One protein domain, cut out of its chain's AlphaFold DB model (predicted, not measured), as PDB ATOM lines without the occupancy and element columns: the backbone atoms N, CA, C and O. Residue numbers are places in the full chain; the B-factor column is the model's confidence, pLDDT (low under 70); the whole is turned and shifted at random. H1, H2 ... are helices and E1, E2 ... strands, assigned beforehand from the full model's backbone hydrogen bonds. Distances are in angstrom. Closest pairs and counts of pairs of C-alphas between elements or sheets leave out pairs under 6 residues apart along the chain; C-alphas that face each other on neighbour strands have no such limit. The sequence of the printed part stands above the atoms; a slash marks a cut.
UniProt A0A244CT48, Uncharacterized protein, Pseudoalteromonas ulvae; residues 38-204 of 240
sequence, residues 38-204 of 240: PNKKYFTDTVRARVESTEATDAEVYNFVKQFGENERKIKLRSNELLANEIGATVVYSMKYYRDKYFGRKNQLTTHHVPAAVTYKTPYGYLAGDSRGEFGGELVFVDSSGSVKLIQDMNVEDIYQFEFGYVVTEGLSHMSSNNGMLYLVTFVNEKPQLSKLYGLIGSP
ATOM      1  N   PRO A  38     127.841 114.493 161.072       95.94
ATOM      2  CA  PRO A  38     127.714 115.821 161.695       95.94
ATOM      3  C   PRO A  38     127.990 115.851 163.208       95.94
ATOM      4  O   PRO A  38     128.166 116.916 163.801       95.94
ATOM      5  N   ASN A  39     128.015 114.685 163.858       97.81
ATOM      6  CA  ASN A  39     128.382 114.538 165.269       97.81
ATOM      7  C   ASN A  39     129.894 114.371 165.479       97.81
ATOM      8  O   ASN A  39     130.347 114.330 166.630       97.81
ATOM      9  N   LYS A  40     130.663 114.257 164.395       97.38
ATOM     10  CA  LYS A  40     132.115 114.156 164.407       97.38
ATOM     11  C   LYS A  40     132.743 115.544 164.408       97.38
ATOM     12  O   LYS A  40     132.214 116.484 163.819       97.38
ATOM     13  N   LYS A  41     133.893 115.674 165.064       97.06
ATOM     14  CA  LYS A  41     134.772 116.839 164.952       97.06
ATOM     15  C   LYS A  41     136.226 116.407 164.947       97.06
ATOM     16  O   LYS A  41     136.601 115.523 165.721       97.06
ATOM     17  N   TYR A  42     137.026 117.099 164.147       95.44
ATOM     18  CA  TYR A  42     138.475 116.972 164.143       95.44
ATOM     19  C   TYR A  42     139.124 118.123 164.907       95.44
ATOM     20  O   TYR A  42     138.568 119.219 165.016       95.44
ATOM     21  N   PHE A  43     140.310 117.862 165.438       93.31
ATOM     22  CA  PHE A  43     141.195 118.877 165.979       93.31
ATOM     23  C   PHE A  43     142.567 118.731 165.325       93.31
ATOM     24  O   PHE A  43     143.286 117.763 165.559       93.31
ATOM     25  N   THR A  44     142.920 119.706 164.492       80.38
ATOM     26  CA  THR A  44     144.141 119.708 163.680       80.38
ATOM     27  C   THR A  44     145.015 120.907 164.040       80.38
ATOM     28  O   THR A  44     145.348 121.722 163.182       80.38
ATOM     29  N   ASP A  45     145.347 121.080 165.318       74.00
ATOM     30  CA  ASP A  45     146.333 122.085 165.720       74.00
ATOM     31  C   ASP A  45     147.692 121.436 166.021       74.00
ATOM     32  O   ASP A  45     147.812 120.294 166.461       74.00
ATOM     33  N   THR A  46     148.741 122.216 165.803       53.97
ATOM     34  CA  THR A  46     150.132 121.944 166.156       53.97
ATOM     35  C   THR A  46     150.414 122.010 167.655       53.97
ATOM     36  O   THR A  46     151.542 121.700 168.055       53.97
ATOM     37  N   VAL A  47     149.433 122.387 168.491       58.09
ATOM     38  CA  VAL A  47     149.515 122.252 169.954       58.09
ATOM     39  C   VAL A  47     149.570 120.764 170.289       58.09
ATOM     40  O   VAL A  47     148.578 120.119 170.624       58.09
ATOM     41  N   ARG A  48     150.782 120.214 170.176       58.50
ATOM     42  CA  ARG A  48     151.143 118.885 170.655       58.50
ATOM     43  C   ARG A  48     150.703 118.764 172.104       58.50
ATOM     44  O   ARG A  48     150.692 119.759 172.834       58.50
ATOM     45  N   ALA A  49     150.402 117.534 172.512       66.50
ATOM     46  CA  ALA A  49     150.063 117.216 173.889       66.50
ATOM     47  C   ALA A  49     150.953 118.001 174.874       66.50
ATOM     48  O   ALA A  49     152.186 117.932 174.797       66.50
ATOM     49  N   ARG A  50     150.337 118.797 175.756       81.88
ATOM     50  CA  ARG A  50     151.082 119.590 176.745       81.88
ATOM     51  C   ARG A  50     151.540 118.643 177.847       81.88
ATOM     52  O   ARG A  50     150.737 117.877 178.372       81.88
ATOM     53  N   VAL A  51     152.826 118.678 178.179       86.31
ATOM     54  CA  VAL A  51     153.422 117.777 179.169       86.31
ATOM     55  C   VAL A  51     153.888 118.572 180.372       86.31
ATOM     56  O   VAL A  51     154.747 119.443 180.255       86.31
ATOM     57  N   GLU A  52     153.364 118.218 181.535       90.94
ATOM     58  CA  GLU A  52     153.772 118.762 182.821       90.94
ATOM     59  C   GLU A  52     154.409 117.653 183.653       90.94
ATOM     60  O   GLU A  52     153.865 116.554 183.750       90.94
ATOM     61  N   SER A  53     155.554 117.922 184.274       88.50
ATOM     62  CA  SER A  53     156.221 116.959 185.153       88.50
ATOM     63  C   SER A  53     156.527 117.601 186.493       88.50
ATOM     64  O   SER A  53     157.095 118.689 186.556       88.50
ATOM     65  N   THR A  54     156.190 116.899 187.569       89.75
ATOM     66  CA  THR A  54     156.478 117.325 188.941       89.75
ATOM     67  C   THR A  54     157.352 116.275 189.607       89.75
ATOM     68  O   THR A  54     157.051 115.082 189.521       89.75
ATOM     69  N   GLU A  55     158.440 116.702 190.257       90.19
ATOM     70  CA  GLU A  55     159.223 115.807 191.116       90.19
ATOM     71  C   GLU A  55     158.319 115.210 192.203       90.19
ATOM     72  O   GLU A  55     157.454 115.895 192.743       90.19
ATOM     73  N   ALA A  56     158.521 113.932 192.509       89.56
ATOM     74  CA  ALA A  56     157.758 113.215 193.520       89.56
ATOM     75  C   ALA A  56     158.693 112.502 194.502       89.56
ATOM     76  O   ALA A  56     159.765 112.008 194.151       89.56
ATOM     77  N   THR A  57     158.279 112.415 195.754       91.56
ATOM     78  CA  THR A  57     158.890 111.546 196.761       91.56
ATOM     79  C   THR A  57     158.493 110.088 196.521       91.56
ATOM     80  O   THR A  57     157.495 109.797 195.859       91.56
ATOM     81  N   ASP A  58     159.245 109.141 197.085       90.56
ATOM     82  CA  ASP A  58     158.886 107.716 197.006       90.56
ATOM     83  C   ASP A  58     157.500 107.441 197.626       90.56
ATOM     84  O   ASP A  58     156.729 106.636 197.104       90.56
ATOM     85  N   ALA A  59     157.141 108.165 198.694       93.06
ATOM     86  CA  ALA A  59     155.828 108.069 199.329       93.06
ATOM     87  C   ALA A  59     154.693 108.546 198.405       93.06
ATOM     88  O   ALA A  59     153.630 107.925 198.356       93.06
ATOM     89  N   GLU A  60     154.904 109.624 197.648       93.12
ATOM     90  CA  GLU A  60     153.926 110.119 196.672       93.12
ATOM     91  C   GLU A  60     153.747 109.153 195.502       93.12
ATOM     92  O   GLU A  60     152.612 108.898 195.094       93.12
ATOM     93  N   VAL A  61     154.836 108.556 195.005       90.94
ATOM     94  CA  VAL A  61     154.765 107.511 193.971       90.94
ATOM     95  C   VAL A  61     154.015 106.290 194.493       90.94
ATOM     96  O   VAL A  61     153.097 105.813 193.828       90.94
ATOM     97  N   TYR A  62     154.332 105.817 195.700       92.31
ATOM     98  CA  TYR A  62     153.622 104.700 196.325       92.31
ATOM     99  C   TYR A  62     152.122 104.989 196.461       92.31
ATOM    100  O   TYR A  62     151.285 104.172 196.075       92.31
ATOM    101  N   ASN A  63     151.765 106.182 196.945       94.06
ATOM    102  CA  ASN A  63     150.373 106.608 197.079       94.06
ATOM    103  C   ASN A  63     149.648 106.733 195.735       94.06
ATOM    104  O   ASN A  63     148.447 106.480 195.668       94.06
ATOM    105  N   PHE A  64     150.358 107.114 194.676       94.25
ATOM    106  CA  PHE A  64     149.810 107.136 193.329       94.25
ATOM    107  C   PHE A  64     149.585 105.717 192.794       94.25
ATOM    108  O   PHE A  64     148.518 105.433 192.263       94.25
ATOM    109  N   VAL A  65     150.558 104.816 192.941       91.94
ATOM    110  CA  VAL A  65     150.485 103.451 192.395       91.94
ATOM    111  C   VAL A  65     149.446 102.599 193.125       91.94
ATOM    112  O   VAL A  65     148.720 101.855 192.473       91.94
ATOM    113  N   LYS A  66     149.315 102.736 194.451       93.69
ATOM    114  CA  LYS A  66     148.381 101.932 195.260       93.69
ATOM    115  C   LYS A  66     146.897 102.186 194.959       93.69
ATOM    116  O   LYS A  66     146.054 101.467 195.477       93.69
ATOM    117  N   GLN A  67     146.570 103.238 194.202       93.38
ATOM    118  CA  GLN A  67     145.183 103.549 193.836       93.38
ATOM    119  C   GLN A  67     144.660 102.664 192.689       93.38
ATOM    120  O   GLN A  67     143.483 102.759 192.362       93.38
ATOM    121  N   PHE A  68     145.527 101.850 192.074       92.94
ATOM    122  CA  PHE A  68     145.211 101.001 190.927       92.94
ATOM    123  C   PHE A  68     145.285  99.518 191.300       92.94
ATOM    124  O   PHE A  68     146.111  99.119 192.124       92.94
ATOM    125  N   GLY A  69     144.455  98.699 190.654       89.81
ATOM    126  CA  GLY A  69     144.547  97.239 190.728       89.81
ATOM    127  C   GLY A  69     145.823  96.684 190.076       89.81
ATOM    128  O   GLY A  69     146.478  97.361 189.286       89.81
ATOM    129  N   GLU A  70     146.170  95.424 190.369       85.44
ATOM    130  CA  GLU A  70     147.398  94.785 189.849       85.44
ATOM    131  C   GLU A  70     147.484  94.788 188.316       85.44
ATOM    132  O   GLU A  70     148.552  95.036 187.759       85.44
ATOM    133  N   ASN A  71     146.350  94.567 187.646       85.25
ATOM    134  CA  ASN A  71     146.250  94.486 186.187       85.25
ATOM    135  C   ASN A  71     145.734  95.783 185.546       85.25
ATOM    136  O   ASN A  71     145.461  95.820 184.347       85.25
ATOM    137  N   GLU A  72     145.565  96.847 186.333       85.75
ATOM    138  CA  GLU A  72     145.118  98.129 185.814       85.75
ATOM    139  C   GLU A  72     146.296  98.943 185.301       85.75
ATOM    140  O   GLU A  72     147.374  99.024 185.901       85.75
ATOM    141  N   ARG A  73     146.065  99.624 184.182       86.06
ATOM    142  CA  ARG A  73     147.000 100.628 183.704       86.06
ATOM    143  C   ARG A  73     147.050 101.765 184.731       86.06
ATOM    144  O   ARG A  73     146.035 102.394 185.013       86.06
ATOM    145  N   LYS A  74     148.241 102.048 185.268       91.75
ATOM    146  CA  LYS A  74     148.484 103.025 186.350       91.75
ATOM    147  C   LYS A  74     148.450 104.473 185.852       91.75
ATOM    148  O   LYS A  74     149.420 105.220 185.991       91.75
ATOM    149  N   ILE A  75     147.340 104.855 185.231       93.00
ATOM    150  CA  ILE A  75     147.097 106.187 184.683       93.00
ATOM    151  C   ILE A  75     145.809 106.731 185.271       93.00
ATOM    152  O   ILE A  75     144.761 106.095 185.235       93.00
ATOM    153  N   LYS A  76     145.886 107.954 185.784       94.81
ATOM    154  CA  LYS A  76     144.728 108.701 186.247       94.81
ATOM    155  C   LYS A  76     144.263 109.634 185.139       94.81
ATOM    156  O   LYS A  76     144.984 110.566 184.788       94.81
ATOM    157  N   LEU A  77     143.065 109.374 184.627       95.81
ATOM    158  CA  LEU A  77     142.425 110.166 183.581       95.81
ATOM    159  C   LEU A  77     141.463 111.195 184.168       95.81
ATOM    160  O   LEU A  77     140.783 110.922 185.159       95.81
ATOM    161  N   ARG A  78     141.430 112.384 183.564       96.69
ATOM    162  CA  ARG A  78     140.496 113.478 183.887       96.69
ATOM    163  C   ARG A  78     140.215 114.319 182.653       96.69
ATOM    164  O   ARG A  78     141.109 114.468 181.825       96.69
ATOM    165  N   SER A  79     139.030 114.909 182.552       96.88
ATOM    166  CA  SER A  79     138.765 115.938 181.546       96.88
ATOM    167  C   SER A  79     139.570 117.206 181.865       96.88
ATOM    168  O   SER A  79     139.957 117.447 183.012       96.88
ATOM    169  N   ASN A  80     139.868 118.002 180.841       95.88
ATOM    170  CA  ASN A  80     140.460 119.330 180.976       95.88
ATOM    171  C   ASN A  80     139.695 120.325 180.096       95.88
ATOM    172  O   ASN A  80     140.163 120.747 179.041       95.88
ATOM    173  N   GLU A  81     138.490 120.676 180.538       95.00
ATOM    174  CA  GLU A  81     137.590 121.587 179.820       95.00
ATOM    175  C   GLU A  81     138.170 122.995 179.670       95.00
ATOM    176  O   GLU A  81     137.952 123.643 178.651       95.00
ATOM    177  N   LEU A  82     138.947 123.461 180.654       94.56
ATOM    178  CA  LEU A  82     139.610 124.765 180.585       94.56
ATOM    179  C   LEU A  82     140.553 124.830 179.385       94.56
ATOM    180  O   LEU A  82     140.443 125.746 178.574       94.56
ATOM    181  N   LEU A  83     141.429 123.831 179.244       93.44
ATOM    182  CA  LEU A  83     142.348 123.763 178.116       93.44
ATOM    183  C   LEU A  83     141.612 123.506 176.799       93.44
ATOM    184  O   LEU A  83     141.980 124.088 175.785       93.44
ATOM    185  N   ALA A  84     140.563 122.676 176.808       94.44
ATOM    186  CA  ALA A  84     139.729 122.444 175.629       94.44
ATOM    187  C   ALA A  84     139.140 123.759 175.093       94.44
ATOM    188  O   ALA A  84     139.295 124.064 173.914       94.44
ATOM    189  N   ASN A  85     138.571 124.580 175.977       94.50
ATOM    190  CA  ASN A  85     138.035 125.893 175.629       94.50
ATOM    191  C   ASN A  85     139.129 126.884 175.200       94.50
ATOM    192  O   ASN A  85     138.909 127.654 174.270       94.50
ATOM    193  N   GLU A  86     140.299 126.860 175.849       92.94
ATOM    194  CA  GLU A  86     141.444 127.724 175.517       92.94
ATOM    195  C   GLU A  86     141.925 127.509 174.077       92.94
ATOM    196  O   GLU A  86     142.184 128.479 173.369       92.94
ATOM    197  N   ILE A  87     142.039 126.249 173.643       92.56
ATOM    198  CA  ILE A  87     142.587 125.897 172.321       92.56
ATOM    199  C   ILE A  87     141.507 125.599 171.274       92.56
ATOM    200  O   ILE A  87     141.832 125.276 170.137       92.56
ATOM    201  N   GLY A  88     140.225 125.665 171.643       93.06
ATOM    202  CA  GLY A  88     139.111 125.339 170.750       93.06
ATOM    203  C   GLY A  88     138.974 123.846 170.412       93.06
ATOM    204  O   GLY A  88     138.356 123.504 169.405       93.06
ATOM    205  N   ALA A  89     139.528 122.950 171.231       94.31
ATOM    206  CA  ALA A  89     139.346 121.508 171.078       94.31
ATOM    207  C   ALA A  89     138.006 121.053 171.679       94.31
ATOM    208  O   ALA A  89     137.538 121.592 172.679       94.31
ATOM    209  N   THR A  90     137.399 120.010 171.105       95.94
ATOM    210  CA  THR A  90     136.125 119.466 171.625       95.94
ATOM    211  C   THR A  90     136.330 118.685 172.920       95.94
ATOM    212  O   THR A  90     135.553 118.817 173.862       95.94
ATOM    213  N   VAL A  91     137.386 117.871 172.975       96.69
ATOM    214  CA  VAL A  91     137.767 117.103 174.159       96.69
ATOM    215  C   VAL A  91     139.264 117.250 174.364       96.69
ATOM    216  O   VAL A  91     140.056 116.959 173.469       96.69
ATOM    217  N   VAL A  92     139.644 117.637 175.579       96.38
ATOM    218  CA  VAL A  92     141.003 117.464 176.089       96.38
ATOM    219  C   VAL A  92     140.915 116.622 177.349       96.38
ATOM    220  O   VAL A  92     140.128 116.923 178.249       96.38
ATOM    221  N   TYR A  93     141.733 115.580 177.435       96.00
ATOM    222  CA  TYR A  93     141.875 114.783 178.648       96.00
ATOM    223  C   TYR A  93     143.317 114.793 179.140       96.00
ATOM    224  O   TYR A  93     144.266 114.988 178.391       96.00
ATOM    225  N   SER A  94     143.477 114.623 180.444       95.69
ATOM    226  CA  SER A  94     144.763 114.628 181.126       95.69
ATOM    227  C   SER A  94     145.085 113.226 181.605       95.69
ATOM    228  O   SER A  94     144.312 112.639 182.361       95.69
ATOM    229  N   MET A  95     146.237 112.713 181.200       94.25
ATOM    230  CA  MET A  95     146.784 111.435 181.620       94.25
ATOM    231  C   MET A  95     147.886 111.683 182.635       94.25
ATOM    232  O   MET A  95     149.004 112.035 182.265       94.25
ATOM    233  N   LYS A  96     147.591 111.493 183.919       95.00
ATOM    234  CA  LYS A  96     148.621 111.540 184.958       95.00
ATOM    235  C   LYS A  96     149.164 110.145 185.213       95.00
ATOM    236  O   LYS A  96     148.389 109.245 185.528       95.00
ATOM    237  N   TYR A  97     150.474 109.969 185.120       92.38
ATOM    238  CA  TYR A  97     151.140 108.686 185.310       92.38
ATOM    239  C   TYR A  97     152.537 108.849 185.907       92.38
ATOM    240  O   TYR A  97     153.142 109.920 185.869       92.38
ATOM    241  N   TYR A  98     153.042 107.767 186.488       89.56
ATOM    242  CA  TYR A  98     154.428 107.674 186.929       89.56
ATOM    243  C   TYR A  98     155.267 107.074 185.800       89.56
ATOM    244  O   TYR A  98     154.897 106.043 185.236       89.56
ATOM    245  N   ARG A  99     156.383 107.722 185.462       76.19
ATOM    246  CA  ARG A  99     157.361 107.191 184.509       76.19
ATOM    247  C   ARG A  99     158.559 106.669 185.290       76.19
ATOM    248  O   ARG A  99     159.168 107.429 186.042       76.19
ATOM    249  N   ASP A 100     158.897 105.398 185.086       66.12
ATOM    250  CA  ASP A 100     160.062 104.793 185.726       66.12
ATOM    251  C   ASP A 100     161.342 105.582 185.434       66.12
ATOM    252  O   ASP A 100     161.530 106.157 184.354       66.12
ATOM    253  N   LYS A 101     162.233 105.610 186.430       65.38
ATOM    254  CA  LYS A 101     163.520 106.298 186.340       65.38
ATOM    255  C   LYS A 101     164.318 105.756 185.153       65.38
ATOM    256  O   LYS A 101     164.681 104.584 185.127       65.38
ATOM    257  N   TYR A 102     164.713 106.643 184.245       57.09
ATOM    258  CA  TYR A 102     165.893 106.426 183.409       57.09
ATOM    259  C   TYR A 102     167.072 107.169 184.042       57.09
ATOM    260  O   TYR A 102     166.950 108.357 184.337       57.09
ATOM    261  N   PHE A 103     168.169 106.442 184.285       53.91
ATOM    262  CA  PHE A 103     169.501 106.893 184.727       53.91
ATOM    263  C   PHE A 103     169.574 108.244 185.475       53.91
ATOM    264  O   PHE A 103     169.578 109.314 184.871       53.91
ATOM    265  N   GLY A 104     169.718 108.190 186.806       61.94
ATOM    266  CA  GLY A 104     170.088 109.344 187.643       61.94
ATOM    267  C   GLY A 104     168.992 110.390 187.886       61.94
ATOM    268  O   GLY A 104     169.235 111.362 188.598       61.94
ATOM    269  N   ARG A 105     167.786 110.211 187.335       69.69
ATOM    270  CA  ARG A 105     166.659 111.135 187.541       69.69
ATOM    271  C   ARG A 105     165.872 110.822 188.817       69.69
ATOM    272  O   ARG A 105     165.692 109.661 189.189       69.69
ATOM    273  N   LYS A 106     165.383 111.877 189.477       78.69
ATOM    274  CA  LYS A 106     164.412 111.784 190.579       78.69
ATOM    275  C   LYS A 106     163.067 111.253 190.065       78.69
ATOM    276  O   LYS A 106     162.802 111.335 188.866       78.69
ATOM    277  N   ASN A 107     162.224 110.726 190.957       86.06
ATOM    278  CA  ASN A 107     160.876 110.307 190.560       86.06
ATOM    279  C   ASN A 107     160.092 111.506 190.036       86.06
ATOM    280  O   ASN A 107     160.200 112.606 190.583       86.06
ATOM    281  N   GLN A 108     159.271 111.272 189.019       89.06
ATOM    282  CA  GLN A 108     158.388 112.288 188.474       89.06
ATOM    283  C   GLN A 108     157.001 111.706 188.240       89.06
ATOM    284  O   GLN A 108     156.852 110.599 187.718       89.06
ATOM    285  N   LEU A 109     155.988 112.476 188.620       91.94
ATOM    286  CA  LEU A 109     154.638 112.287 188.118       91.94
ATOM    287  C   LEU A 109     154.468 113.215 186.924       91.94
ATOM    288  O   LEU A 109     154.669 114.425 187.036       91.94
ATOM    289  N   THR A 110     154.098 112.630 185.797       91.94
ATOM    290  CA  THR A 110     153.925 113.333 184.535       91.94
ATOM    291  C   THR A 110     152.442 113.387 184.203       91.94
ATOM    292  O   THR A 110     151.738 112.389 184.349       91.94
ATOM    293  N   THR A 111     151.971 114.548 183.767       93.81
ATOM    294  CA  THR A 111     150.632 114.754 183.224       93.81
ATOM    295  C   THR A 111     150.759 115.108 181.753       93.81
ATOM    296  O   THR A 111     151.405 116.092 181.404       93.81
ATOM    297  N   HIS A 112     150.164 114.294 180.887       92.31
ATOM    298  CA  HIS A 112     150.016 114.594 179.466       92.31
ATOM    299  C   HIS A 112     148.598 115.089 179.212       92.31
ATOM    300  O   HIS A 112     147.645 114.362 179.476       92.31
ATOM    301  N   HIS A 113     148.447 116.308 178.709       94.19
ATOM    302  CA  HIS A 113     147.171 116.834 178.245       94.19
ATOM    303  C   HIS A 113     147.037 116.557 176.756       94.19
ATOM    304  O   HIS A 113     147.829 117.070 175.970       94.19
ATOM    305  N   VAL A 114     146.052 115.750 176.388       93.94
ATOM    306  CA  VAL A 114     145.837 115.250 175.034       93.94
ATOM    307  C   VAL A 114     144.564 115.887 174.480       93.94
ATOM    308  O   VAL A 114     143.468 115.541 174.935       93.94
ATOM    309  N   PRO A 115     144.677 116.839 173.541       95.12
ATOM    310  CA  PRO A 115     143.571 117.216 172.675       95.12
ATOM    311  C   PRO A 115     143.267 116.041 171.752       95.12
ATOM    312  O   PRO A 115     144.141 115.607 171.009       95.12
ATOM    313  N   ALA A 116     142.057 115.496 171.829       95.50
ATOM    314  CA  ALA A 116     141.681 114.375 170.980       95.50
ATOM    315  C   ALA A 116     141.626 114.821 169.514       95.50
ATOM    316  O   ALA A 116     140.898 115.761 169.189       95.50
ATOM    317  N   ALA A 117     142.381 114.141 168.647       95.12
ATOM    318  CA  ALA A 117     142.447 114.443 167.219       95.12
ATOM    319  C   ALA A 117     141.095 114.234 166.527       95.12
ATOM    320  O   ALA A 117     140.704 115.022 165.666       95.12
ATOM    321  N   VAL A 118     140.354 113.206 166.948       97.12
ATOM    322  CA  VAL A 118     138.991 112.935 166.496       97.12
ATOM    323  C   VAL A 118     138.066 112.776 167.692       97.12
ATOM    324  O   VAL A 118     138.383 112.117 168.683       97.12
ATOM    325  N   THR A 119     136.886 113.375 167.597       98.12
ATOM    326  CA  THR A 119     135.817 113.193 168.575       98.12
ATOM    327  C   THR A 119     134.513 112.875 167.873       98.12
ATOM    328  O   THR A 119     134.238 113.395 166.795       98.12
ATOM    329  N   TYR A 120     133.697 112.044 168.509       98.62
ATOM    330  CA  TYR A 120     132.367 111.700 168.039       98.62
ATOM    331  C   TYR A 120     131.369 111.842 169.186       98.62
ATOM    332  O   TYR A 120     131.500 111.188 170.227       98.62
ATOM    333  N   LYS A 121     130.361 112.700 169.011       98.56
ATOM    334  CA  LYS A 121     129.294 112.889 169.996       98.56
ATOM    335  C   LYS A 121     128.307 111.723 169.953       98.56
ATOM    336  O   LYS A 121     127.725 111.413 168.920       98.56
ATOM    337  N   THR A 122     128.081 111.113 171.106       98.12
ATOM    338  CA  THR A 122     127.102 110.042 171.330       98.12
ATOM    339  C   THR A 122     125.993 110.541 172.268       98.12
ATOM    340  O   THR A 122     126.153 111.592 172.898       98.12
ATOM    341  N   PRO A 123     124.888 109.795 172.440       97.00
ATOM    342  CA  PRO A 123     123.878 110.122 173.450       97.00
ATOM    343  C   PRO A 123     124.405 110.148 174.894       97.00
ATOM    344  O   PRO A 123     123.800 110.795 175.742       97.00
ATOM    345  N   TYR A 124     125.524 109.468 175.177       97.31
ATOM    346  CA  TYR A 124     126.045 109.267 176.535       97.31
ATOM    347  C   TYR A 124     127.285 110.120 176.852       97.31
ATOM    348  O   TYR A 124     127.776 110.110 177.979       97.31
ATOM    349  N   GLY A 125     127.817 110.844 175.864       97.75
ATOM    350  CA  GLY A 125     129.092 111.553 175.973       97.75
ATOM    351  C   GLY A 125     129.867 111.559 174.659       97.75
ATOM    352  O   GLY A 125     129.281 111.402 173.588       97.75
ATOM    353  N   TYR A 126     131.184 111.701 174.726       98.62
ATOM    354  CA  TYR A 126     132.068 111.719 173.564       98.62
ATOM    355  C   TYR A 126     132.952 110.479 173.521       98.62
ATOM    356  O   TYR A 126     133.620 110.152 174.502       98.62
ATOM    357  N   LEU A 127     133.007 109.830 172.360       98.81
ATOM    358  CA  LEU A 127     134.157 109.005 172.003       98.81
ATOM    359  C   LEU A 127     135.253 109.938 171.499       98.81
ATOM    360  O   LEU A 127     134.980 110.838 170.709       98.81
ATOM    361  N   ALA A 128     136.471 109.747 171.982       98.31
ATOM    362  CA  ALA A 128     137.599 110.605 171.669       98.31
ATOM    363  C   ALA A 128     138.822 109.737 171.376       98.31
ATOM    364  O   ALA A 128     139.218 108.918 172.207       98.31
ATOM    365  N   GLY A 129     139.370 109.900 170.178       97.25
ATOM    366  CA  GLY A 129     140.518 109.162 169.679       97.25
ATOM    367  C   GLY A 129     141.722 110.070 169.494       97.25
ATOM    368  O   GLY A 129     141.589 111.216 169.059       97.25
ATOM    369  N   ASP A 130     142.896 109.544 169.815       95.19
ATOM    370  CA  ASP A 130     144.174 110.138 169.445       95.19
ATOM    371  C   ASP A 130     145.132 109.055 168.933       95.19
ATOM    372  O   ASP A 130     145.022 107.869 169.266       95.19
ATOM    373  N   SER A 131     146.078 109.474 168.098       93.62
ATOM    374  CA  SER A 131     147.109 108.617 167.526       93.62
ATOM    375  C   SER A 131     148.430 109.363 167.515       93.62
ATOM    376  O   SER A 131     148.586 110.409 166.884       93.62
ATOM    377  N   ARG A 132     149.421 108.798 168.203       90.88
ATOM    378  CA  ARG A 132     150.797 109.314 168.244       90.88
ATOM    379  C   ARG A 132     151.770 108.274 167.702       90.88
ATOM    380  O   ARG A 132     152.961 108.290 168.020       90.88
ATOM    381  N   GLY A 133     151.262 107.367 166.869       90.19
ATOM    382  CA  GLY A 133     152.031 106.347 166.177       90.19
ATOM    383  C   GLY A 133     152.755 105.415 167.148       90.19
ATOM    384  O   GLY A 133     152.148 104.741 167.979       90.19
ATOM    385  N   GLU A 134     154.082 105.376 167.054       87.69
ATOM    386  CA  GLU A 134     154.919 104.548 167.931       87.69
ATOM    387  C   GLU A 134     154.881 104.968 169.403       87.69
ATOM    388  O   GLU A 134     155.208 104.182 170.291       87.69
ATOM    389  N   PHE A 135     154.468 106.205 169.672       86.75
ATOM    390  CA  PHE A 135     154.317 106.726 171.029       86.75
ATOM    391  C   PHE A 135     152.940 106.393 171.625       86.75
ATOM    392  O   PHE A 135     152.591 106.883 172.702       86.75
ATOM    393  N   GLY A 136     152.187 105.528 170.939       87.75
ATOM    394  CA  GLY A 136     150.882 105.026 171.336       87.75
ATOM    395  C   GLY A 136     149.747 105.970 170.970       87.75
ATOM    396  O   GLY A 136     149.932 106.999 170.334       87.75
ATOM    397  N   GLY A 137     148.566 105.627 171.442       92.62
ATOM    398  CA  GLY A 137     147.330 106.363 171.245       92.62
ATOM    399  C   GLY A 137     146.275 105.741 172.139       92.62
ATOM    400  O   GLY A 137     146.528 104.741 172.826       92.62
ATOM    401  N   GLU A 138     145.103 106.335 172.160       96.19
ATOM    402  CA  GLU A 138     144.022 105.930 173.025       96.19
ATOM    403  C   GLU A 138     142.698 106.171 172.334       96.19
ATOM    404  O   GLU A 138     142.460 107.211 171.720       96.19
ATOM    405  N   LEU A 139     141.786 105.243 172.580       98.44
ATOM    406  CA  LEU A 139     140.373 105.531 172.538       98.44
ATOM    407  C   LEU A 139     139.886 105.733 173.973       98.44
ATOM    408  O   LEU A 139     139.984 104.832 174.816       98.44
ATOM    409  N   VAL A 140     139.333 106.908 174.248       98.38
ATOM    410  CA  VAL A 140     138.705 107.235 175.528       98.38
ATOM    411  C   VAL A 140     137.231 107.569 175.341       98.38
ATOM    412  O   VAL A 140     136.781 107.969 174.267       98.38
ATOM    413  N   PHE A 141     136.472 107.411 176.418       98.62
ATOM    414  CA  PHE A 141     135.105 107.893 176.527       98.62
ATOM    415  C   PHE A 141     135.034 108.970 177.600       98.62
ATOM    416  O   PHE A 141     135.493 108.747 178.723       98.62
ATOM    417  N   VAL A 142     134.459 110.116 177.252       98.19
ATOM    418  CA  VAL A 142     134.143 111.196 178.186       98.19
ATOM    419  C   VAL A 142     132.636 111.233 178.354       98.19
ATOM    420  O   VAL A 142     131.934 111.598 177.414       98.19
ATOM    421  N   ASP A 143     132.133 110.821 179.514       96.75
ATOM    422  CA  ASP A 143     130.689 110.805 179.758       96.75
ATOM    423  C   ASP A 143     130.116 112.219 179.954       96.75
ATOM    424  O   ASP A 143     130.843 113.213 180.032       96.75
ATOM    425  N   SER A 144     128.792 112.323 180.050       92.69
ATOM    426  CA  SER A 144     128.100 113.603 180.251       92.69
ATOM    427  C   SER A 144     128.449 114.322 181.560       92.69
ATOM    428  O   SER A 144     128.127 115.498 181.698       92.69
ATOM    429  N   SER A 145     129.072 113.640 182.529       93.75
ATOM    430  CA  SER A 145     129.564 114.247 183.773       93.75
ATOM    431  C   SER A 145     131.004 114.765 183.664       93.75
ATOM    432  O   SER A 145     131.508 115.373 184.608       93.75
ATOM    433  N   GLY A 146     131.676 114.516 182.535       93.50
ATOM    434  CA  GLY A 146     133.089 114.826 182.327       93.50
ATOM    435  C   GLY A 146     134.038 113.741 182.848       93.50
ATOM    436  O   GLY A 146     135.257 113.934 182.842       93.50
ATOM    437  N   SER A 147     133.522 112.589 183.292       96.50
ATOM    438  CA  SER A 147     134.365 111.460 183.686       96.50
ATOM    439  C   SER A 147     135.021 110.847 182.456       96.50
ATOM    440  O   SER A 147     134.360 110.580 181.454       96.50
ATOM    441  N   VAL A 148     136.328 110.600 182.541       97.81
ATOM    442  CA  VAL A 148     137.116 110.055 181.430       97.81
ATOM    443  C   VAL A 148     137.488 108.611 181.719       97.81
ATOM    444  O   VAL A 148     138.157 108.312 182.710       97.81
ATOM    445  N   LYS A 149     137.103 107.716 180.811       96.12
ATOM    446  CA  LYS A 149     137.426 106.292 180.852       96.12
ATOM    447  C   LYS A 149     138.305 105.919 179.663       96.12
ATOM    448  O   LYS A 149     137.925 106.154 178.520       96.12
ATOM    449  N   LEU A 150     139.437 105.266 179.927       96.44
ATOM    450  CA  LEU A 150     140.193 104.571 178.884       96.44
ATOM    451  C   LEU A 150     139.368 103.385 178.385       96.44
ATOM    452  O   LEU A 150     138.980 102.534 179.188       96.44
ATOM    453  N   ILE A 151     139.108 103.324 177.083       97.25
ATOM    454  CA  ILE A 151     138.518 102.136 176.466       97.25
ATOM    455  C   ILE A 151     139.640 101.172 176.089       97.25
ATOM    456  O   ILE A 151     139.618 100.021 176.515       97.25
ATOM    457  N   GLN A 152     140.617 101.652 175.319       96.88
ATOM    458  CA  GLN A 152     141.697 100.831 174.781       96.88
ATOM    459  C   GLN A 152     142.898 101.704 174.406       96.88
ATOM    460  O   GLN A 152     142.735 102.831 173.940       96.88
ATOM    461  N   ASP A 153     144.102 101.168 174.598       95.06
ATOM    462  CA  ASP A 153     145.314 101.697 173.971       95.06
ATOM    463  C   ASP A 153     145.317 101.304 172.495       95.06
ATOM    464  O   ASP A 153     145.377 100.109 172.189       95.06
ATOM    465  N   MET A 154     145.197 102.298 171.615       95.56
ATOM    466  CA  MET A 154     145.086 102.111 170.171       95.56
ATOM    467  C   MET A 154     145.401 103.393 169.405       95.56
ATOM    468  O   MET A 154     145.056 104.480 169.852       95.56
ATOM    469  N   ASN A 155     146.016 103.271 168.231       96.88
ATOM    470  CA  ASN A 155     146.243 104.416 167.347       96.88
ATOM    471  C   ASN A 155     144.980 104.695 166.529       96.88
ATOM    472  O   ASN A 155     144.833 104.187 165.417       96.88
ATOM    473  N   VAL A 156     144.058 105.470 167.106       97.88
ATOM    474  CA  VAL A 156     142.783 105.802 166.460       97.88
ATOM    475  C   VAL A 156     143.033 106.696 165.253       97.88
ATOM    476  O   VAL A 156     143.601 107.778 165.385       97.88
ATOM    477  N   GLU A 157     142.595 106.247 164.084       97.56
ATOM    478  CA  GLU A 157     142.583 107.060 162.871       97.56
ATOM    479  C   GLU A 157     141.277 107.856 162.782       97.56
ATOM    480  O   GLU A 157     141.328 109.076 162.662       97.56
ATOM    481  N   ASP A 158     140.117 107.202 162.919       98.12
ATOM    482  CA  ASP A 158     138.810 107.860 162.857       98.12
ATOM    483  C   ASP A 158     137.687 107.024 163.536       98.12
ATOM    484  O   ASP A 158     137.891 105.891 163.983       98.12
ATOM    485  N   ILE A 159     136.488 107.605 163.668       98.69
ATOM    486  CA  ILE A 159     135.293 107.053 164.322       98.69
ATOM    487  C   ILE A 159     134.055 107.323 163.450       98.69
ATOM    488  O   ILE A 159     133.822 108.455 163.037       98.69
ATOM    489  N   TYR A 160     133.210 106.321 163.221       98.56
ATOM    490  CA  TYR A 160     132.027 106.402 162.352       98.56
ATOM    491  C   TYR A 160     130.792 105.840 163.029       98.56
ATOM    492  O   TYR A 160     130.888 104.848 163.748       98.56
ATOM    493  N   GLN A 161     129.619 106.415 162.772       98.12
ATOM    494  CA  GLN A 161     128.371 105.860 163.288       98.12
ATOM    495  C   GLN A 161     127.754 104.888 162.284       98.12
ATOM    496  O   GLN A 161     127.589 105.204 161.115       98.12
ATOM    497  N   PHE A 162     127.342 103.725 162.757       98.25
ATOM    498  CA  PHE A 162     126.517 102.755 162.049       98.25
ATOM    499  C   PHE A 162     125.268 102.458 162.884       98.25
ATOM    500  O   PHE A 162     125.218 102.758 164.080       98.25
ATOM    501  N   GLU A 163     124.256 101.835 162.281       96.75
ATOM    502  CA  GLU A 163     123.057 101.412 163.025       96.75
ATOM    503  C   GLU A 163     123.397 100.423 164.150       96.75
ATOM    504  O   GLU A 163     122.769 100.434 165.207       96.75
ATOM    505  N   PHE A 164     124.437  99.606 163.956       97.19
ATOM    506  CA  PHE A 164     124.898  98.613 164.927       97.19
ATOM    507  C   PHE A 164     125.920  99.147 165.950       97.19
ATOM    508  O   PHE A 164     126.370  98.387 166.808       97.19
ATOM    509  N   GLY A 165     126.295 100.430 165.894       98.00
ATOM    510  CA  GLY A 165     127.200 101.063 166.859       98.00
ATOM    511  C   GLY A 165     128.229 101.981 166.209       98.00
ATOM    512  O   GLY A 165     128.034 102.454 165.097       98.00
ATOM    513  N   TYR A 166     129.329 102.256 166.905       98.75
ATOM    514  CA  TYR A 166     130.379 103.144 166.408       98.75
ATOM    515  C   TYR A 166     131.589 102.337 165.951       98.75
ATOM    516  O   TYR A 166     132.183 101.607 166.741       98.75
ATOM    517  N   VAL A 167     131.959 102.465 164.684       98.75
ATOM    518  CA  VAL A 167     133.126 101.797 164.110       98.75
ATOM    519  C   VAL A 167     134.344 102.690 164.283       98.75
ATOM    520  O   VAL A 167     134.318 103.852 163.895       98.75
ATOM    521  N   VAL A 168     135.412 102.145 164.856       98.81
ATOM    522  CA  VAL A 168     136.689 102.835 165.053       98.81
ATOM    523  C   VAL A 168     137.722 102.216 164.126       98.81
ATOM    524  O   VAL A 168     137.928 100.998 164.157       98.81
ATOM    525  N   THR A 169     138.369 103.046 163.318       98.56
ATOM    526  CA  THR A 169     139.516 102.652 162.502       98.56
ATOM    527  C   THR A 169     140.793 102.868 163.310       98.56
ATOM    528  O   THR A 169     141.008 103.919 163.909       98.56
ATOM    529  N   GLU A 170     141.652 101.855 163.357       97.44
ATOM    530  CA  GLU A 170     142.982 101.939 163.961       97.44
ATOM    531  C   GLU A 170     144.033 101.432 162.981       97.44
ATOM    532  O   GLU A 170     143.803 100.457 162.255       97.44
ATOM    533  N   GLY A 171     145.228 102.017 163.040       95.94
ATOM    534  CA  GLY A 171     146.405 101.349 162.515       95.94
ATOM    535  C   GLY A 171     147.732 101.980 162.899       95.94
ATOM    536  O   GLY A 171     147.821 103.114 163.366       95.94
ATOM    537  N   LEU A 172     148.786 101.194 162.689       94.00
ATOM    538  CA  LEU A 172     150.167 101.639 162.784       94.00
ATOM    539  C   LEU A 172     150.977 101.030 161.642       94.00
ATOM    540  O   LEU A 172     151.111  99.806 161.521       94.00
ATOM    541  N   SER A 173     151.577 101.910 160.846       89.44
ATOM    542  CA  SER A 173     152.586 101.563 159.853       89.44
ATOM    543  C   SER A 173     153.959 102.006 160.352       89.44
ATOM    544  O   SER A 173     154.286 103.191 160.288       89.44
ATOM    545  N   HIS A 174     154.778 101.063 160.821       87.06
ATOM    546  CA  HIS A 174     156.156 101.329 161.230       87.06
ATOM    547  C   HIS A 174     157.102 100.172 160.886       87.06
ATOM    548  O   HIS A 174     156.837  99.009 161.198       87.06
ATOM    549  N   MET A 175     158.233 100.505 160.252       84.38
ATOM    550  CA  MET A 175     159.219  99.552 159.727       84.38
ATOM    551  C   MET A 175     158.570  98.424 158.907       84.38
ATOM    552  O   MET A 175     158.041  98.675 157.826       84.38
ATOM    553  N   SER A 176     158.633  97.183 159.395       79.06
ATOM    554  CA  SER A 176     158.080  95.991 158.746       79.06
ATOM    555  C   SER A 176     156.641  95.674 159.167       79.06
ATOM    556  O   SER A 176     156.067  94.714 158.658       79.06
ATOM    557  N   SER A 177     156.055  96.448 160.085       84.00
ATOM    558  CA  SER A 177     154.670  96.299 160.531       84.00
ATOM    559  C   SER A 177     153.771  97.281 159.791       84.00
ATOM    560  O   SER A 177     154.014  98.486 159.821       84.00
ATOM    561  N   ASN A 178     152.699  96.776 159.189       91.19
ATOM    562  CA  ASN A 178     151.637  97.597 158.623       91.19
ATOM    563  C   ASN A 178     150.277  96.992 158.977       91.19
ATOM    564  O   ASN A 178     149.674  96.282 158.179       91.19
ATOM    565  N   ASN A 179     149.837  97.223 160.211       93.00
ATOM    566  CA  ASN A 179     148.643  96.589 160.757       93.00
ATOM    567  C   ASN A 179     147.517  97.610 160.894       93.00
ATOM    568  O   ASN A 179     147.753  98.735 161.336       93.00
ATOM    569  N   GLY A 180     146.299  97.185 160.571       96.94
ATOM    570  CA  GLY A 180     145.083  97.948 160.813       96.94
ATOM    571  C   GLY A 180     143.950  97.057 161.305       96.94
ATOM    572  O   GLY A 180     143.947  95.843 161.075       96.94
ATOM    573  N   MET A 181     142.990  97.651 162.001       98.19
ATOM    574  CA  MET A 181     141.847  96.948 162.579       98.19
ATOM    575  C   MET A 181     140.625  97.866 162.603       98.19
ATOM    576  O   MET A 181     140.739  99.071 162.820       98.19
ATOM    577  N   LEU A 182     139.456  97.266 162.415       98.75
ATOM    578  CA  LEU A 182     138.165  97.858 162.725       98.75
ATOM    579  C   LEU A 182     137.700  97.329 164.075       98.75
ATOM    580  O   LEU A 182     137.631  96.113 164.287       98.75
ATOM    581  N   TYR A 183     137.342  98.241 164.965       98.75
ATOM    582  CA  TYR A 183     136.668  97.916 166.212       98.75
ATOM    583  C   TYR A 183     135.243  98.437 166.196       98.75
ATOM    584  O   TYR A 183     134.935  99.414 165.519       98.75
ATOM    585  N   LEU A 184     134.387  97.796 166.981       98.75
ATOM    586  CA  LEU A 184     133.027  98.228 167.225       98.75
ATOM    587  C   LEU A 184     132.887  98.653 168.685       98.75
ATOM    588  O   LEU A 184     133.162  97.879 169.602       98.75
ATOM    589  N   VAL A 185     132.420  99.878 168.890       98.75
ATOM    590  CA  VAL A 185     131.966 100.380 170.182       98.75
ATOM    591  C   VAL A 185     130.444 100.319 170.229       98.75
ATOM    592  O   VAL A 185     129.749 100.952 169.435       98.75
ATOM    593  N   THR A 186     129.925  99.588 171.207       98.44
ATOM    594  CA  THR A 186     128.499  99.565 171.566       98.44
ATOM    595  C   THR A 186     128.317 100.091 172.982       98.44
ATOM    596  O   THR A 186     129.279 100.187 173.742       98.44
ATOM    597  N   PHE A 187     127.089 100.439 173.358       97.88
ATOM    598  CA  PHE A 187     126.780 100.901 174.707       97.88
ATOM    599  C   PHE A 187     125.845  99.919 175.407       97.88
ATOM    600  O   PHE A 187     124.761  99.622 174.914       97.88
ATOM    601  N   VAL A 188     126.261  99.440 176.580       96.88
ATOM    602  CA  VAL A 188     125.454  98.586 177.461       96.88
ATOM    603  C   VAL A 188     125.375  99.270 178.815       96.88
ATOM    604  O   VAL A 188     126.408  99.512 179.441       96.88
ATOM    605  N   ASN A 189     124.159  99.591 179.266       95.31
ATOM    606  CA  ASN A 189     123.929 100.400 180.469       95.31
ATOM    607  C   ASN A 189     124.740 101.708 180.438       95.31
ATOM    608  O   ASN A 189     125.483 101.994 181.376       95.31
ATOM    609  N   GLU A 190     124.665 102.432 179.313       94.44
ATOM    610  CA  GLU A 190     125.344 103.723 179.081       94.44
ATOM    611  C   GLU A 190     126.882 103.653 179.105       94.44
ATOM    612  O   GLU A 190     127.568 104.666 179.001       94.44
ATOM    613  N   LYS A 191     127.457 102.447 179.199       96.06
ATOM    614  CA  LYS A 191     128.905 102.232 179.244       96.06
ATOM    615  C   LYS A 191     129.405 101.668 177.920       96.06
ATOM    616  O   LYS A 191     128.815 100.702 177.427       96.06
ATOM    617  N   PRO A 192     130.519 102.193 177.383       97.81
ATOM    618  CA  PRO A 192     131.079 101.686 176.145       97.81
ATOM    619  C   PRO A 192     131.659 100.282 176.348       97.81
ATOM    620  O   PRO A 192     132.354 100.015 177.337       97.81
ATOM    621  N   GLN A 193     131.382  99.415 175.381       98.25
ATOM    622  CA  GLN A 193     131.933  98.078 175.206       98.25
ATOM    623  C   GLN A 193     132.637  98.031 173.855       98.25
ATOM    624  O   GLN A 193     132.041  98.400 172.844       98.25
ATOM    625  N   LEU A 194     133.891  97.586 173.846       98.38
ATOM    626  CA  LEU A 194     134.704  97.480 172.641       98.38
ATOM    627  C   LEU A 194     134.814  96.015 172.218       98.38
ATOM    628  O   LEU A 194     135.167  95.158 173.029       98.38
ATOM    629  N   SER A 195     134.574  95.733 170.944       98.31
ATOM    630  CA  SER A 195     134.847  94.436 170.332       98.31
ATOM    631  C   SER A 195     135.643  94.604 169.043       98.31
ATOM    632  O   SER A 195     135.600  95.643 168.386       98.31
ATOM    633  N   LYS A 196     136.414  93.577 168.678       98.06
ATOM    634  CA  LYS A 196     137.066  93.520 167.366       98.06
ATOM    635  C   LYS A 196     136.018  93.184 166.316       98.06
ATOM    636  O   LYS A 196     135.256  92.241 166.519       98.06
ATOM    637  N   LEU A 197     136.021  93.923 165.211       97.75
ATOM    638  CA  LEU A 197     135.142  93.671 164.077       97.75
ATOM    639  C   LEU A 197     135.910  92.928 162.975       97.75
ATOM    640  O   LEU A 197     135.626  91.762 162.717       97.75
ATOM    641  N   TYR A 198     136.951  93.548 162.410       98.31
ATOM    642  CA  TYR A 198     137.773  92.943 161.354       98.31
ATOM    643  C   TYR A 198     139.216  93.433 161.364       98.31
ATOM    644  O   TYR A 198     139.478  94.606 161.604       98.31
ATOM    645  N   GLY A 199     140.144  92.552 160.988       97.56
ATOM    646  CA  GLY A 199     141.485  92.970 160.583       97.56
ATOM    647  C   GLY A 199     141.460  93.631 159.205       97.56
ATOM    648  O   GLY A 199     140.773  93.158 158.296       97.56
ATOM    649  N   LEU A 200     142.228  94.704 159.050       97.44
ATOM    650  CA  LEU A 200     142.438  95.367 157.768       97.44
ATOM    651  C   LEU A 200     143.667  94.795 157.057       97.44
ATOM    652  O   LEU A 200     144.560  94.217 157.676       97.44
ATOM    653  N   ILE A 201     143.727  94.981 155.740       95.12
ATOM    654  CA  ILE A 201     144.855  94.548 154.897       95.12
ATOM    655  C   ILE A 201     146.109  95.417 155.056       95.12
ATOM    656  O   ILE A 201     147.142  95.104 154.473       95.12
ATOM    657  N   GLY A 202     146.010  96.492 155.832       95.69
ATOM    658  CA  GLY A 202     147.096  97.377 156.217       95.69
ATOM    659  C   GLY A 202     146.594  98.443 157.186       95.69
ATOM    660  O   GLY A 202     145.391  98.548 157.426       95.69
ATOM    661  N   SER A 203     147.502  99.254 157.723       96.44
ATOM    662  CA  SER A 203     147.137 100.464 158.462       96.44
ATOM    663  C   SER A 203     146.313 101.384 157.556       96.44
ATOM    664  O   SER A 203     146.743 101.637 156.420       96.44
ATOM    665  N   PRO A 204     145.174 101.922 158.029       96.25
ATOM    666  CA  PRO A 204     144.471 102.984 157.328       96.25
ATOM    667  C   PRO A 204     145.429 104.140 157.039       96.25
ATOM    668  O   PRO A 204     146.165 104.587 157.919       96.25
TER     669      PRO A 204
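Overview. This is residues 38 to 204 of the 240 residues of an uncharacterized protein of Pseudoalteromonas ulvae (UniProt A0A244CT48). Three antiparallel sheets are stacked: the five-strand sheet E1 E6 E7 E8 E9 is the middle layer, the four-strand sheet E10 E11 E12 E13 covers one side of it with strands running nearly along its own, and the sheet E2 E5 E4 E3 crosses its other side. This crossed sheet overlaps the middle layer only in part and reaches well beyond it, with the small helices H1 and H2 packed near opposite ends of E4. The printed part has 167 residues, with two named helices and thirteen named strands, in the order E1 E2 H1 E3 H2 E4 E5 E6 E7 E8 E9 E10 E11 E12 E13, and its class is mostly strand. It is compact, with a radius of gyration of the C-alphas of 16.7 A and spans of 50 by 41 by 35 A.

Along the chain. E1 is residues 40 to 42, beginning at C-alpha 40 (132.115, 114.156, 164.407), and E2 is residues 50 to 55. H1, residues 58 to 65, is 10.5 A long. E3 is residues 75 to 79, and H2, residues 81 to 87, is 10.0 A long. E4, residues 92 to 99, and E5, residues 108 to 115, measure 21.1 A and 22.2 A. E6 is residues 118 to 122, E7 125 to 131, E8 137 to 143, E9 148 to 153 and E10 156 to 162. E11, residues 165 to 174, is 29.5 A long. E12, residues 177 to 188, is the longest strand by residues, at 33.8 A. E13, residues 191 to 200, is 26.3 A long and ends at C-alpha 200 (142.438, 95.367, 157.768).

Arrangement. In the strongly twisted sheet E1 E6 E7 E8 E9, N 41 and O 119 of E1 and E6 are 2.9 A apart, within hydrogen-bond range. E6 E7 E8 E9 form a meander, each strand the antiparallel neighbour of the one before, with N 120 and O 127 at 2.8 A, N 128 and O 140 at 2.9 A, and N 141 and O 149 at 2.8 A. In the sheet E2 E5 E4 E3, N 52 and O 111 are at 2.9 A, N 95 and O 112 at 2.8 A, and N 94 and O 78 at 2.7 A. These two sheets are face to face, their strands at 68 degrees; E3 and E9 touch, their closest C-alphas being those of Arg 78 and Val 148, 5.4 A apart. E5 runs on into E6 across a break of 2 residues, at 73 degrees. H1 is on the sheet E2 E5 E4 E3 at a height of 9.3 A over E5 and E4, and H2 is on it at a height of 8.6 A over E5; with the sheet they form two layers, helices on one face of a sheet. H1 and H2 are apart. In both helices every O i to N i+4 pair is within hydrogen-bond range. E10 E11 E12 E13 form a second meander, with N 160 and O 167 at 2.8 A, N 168 and O 183 at 2.9 A, and N 184 and O 195 at 2.8 A. This sheet faces E1 E6 E7 E8 E9 with strands at 4 degrees; E7 and E10 touch, the closest C-alphas being those of Gly 129 and Val 156, 5.2 A apart.

Size, cuts and confidence. The two C-alphas farthest apart are those of Gly 104 and Glu 163, at 53.7 A. The printed part has no cut and no long link. The mean pLDDT of the printed part is 92.1; residues 46 to 49 and 100 to 105 are under 70.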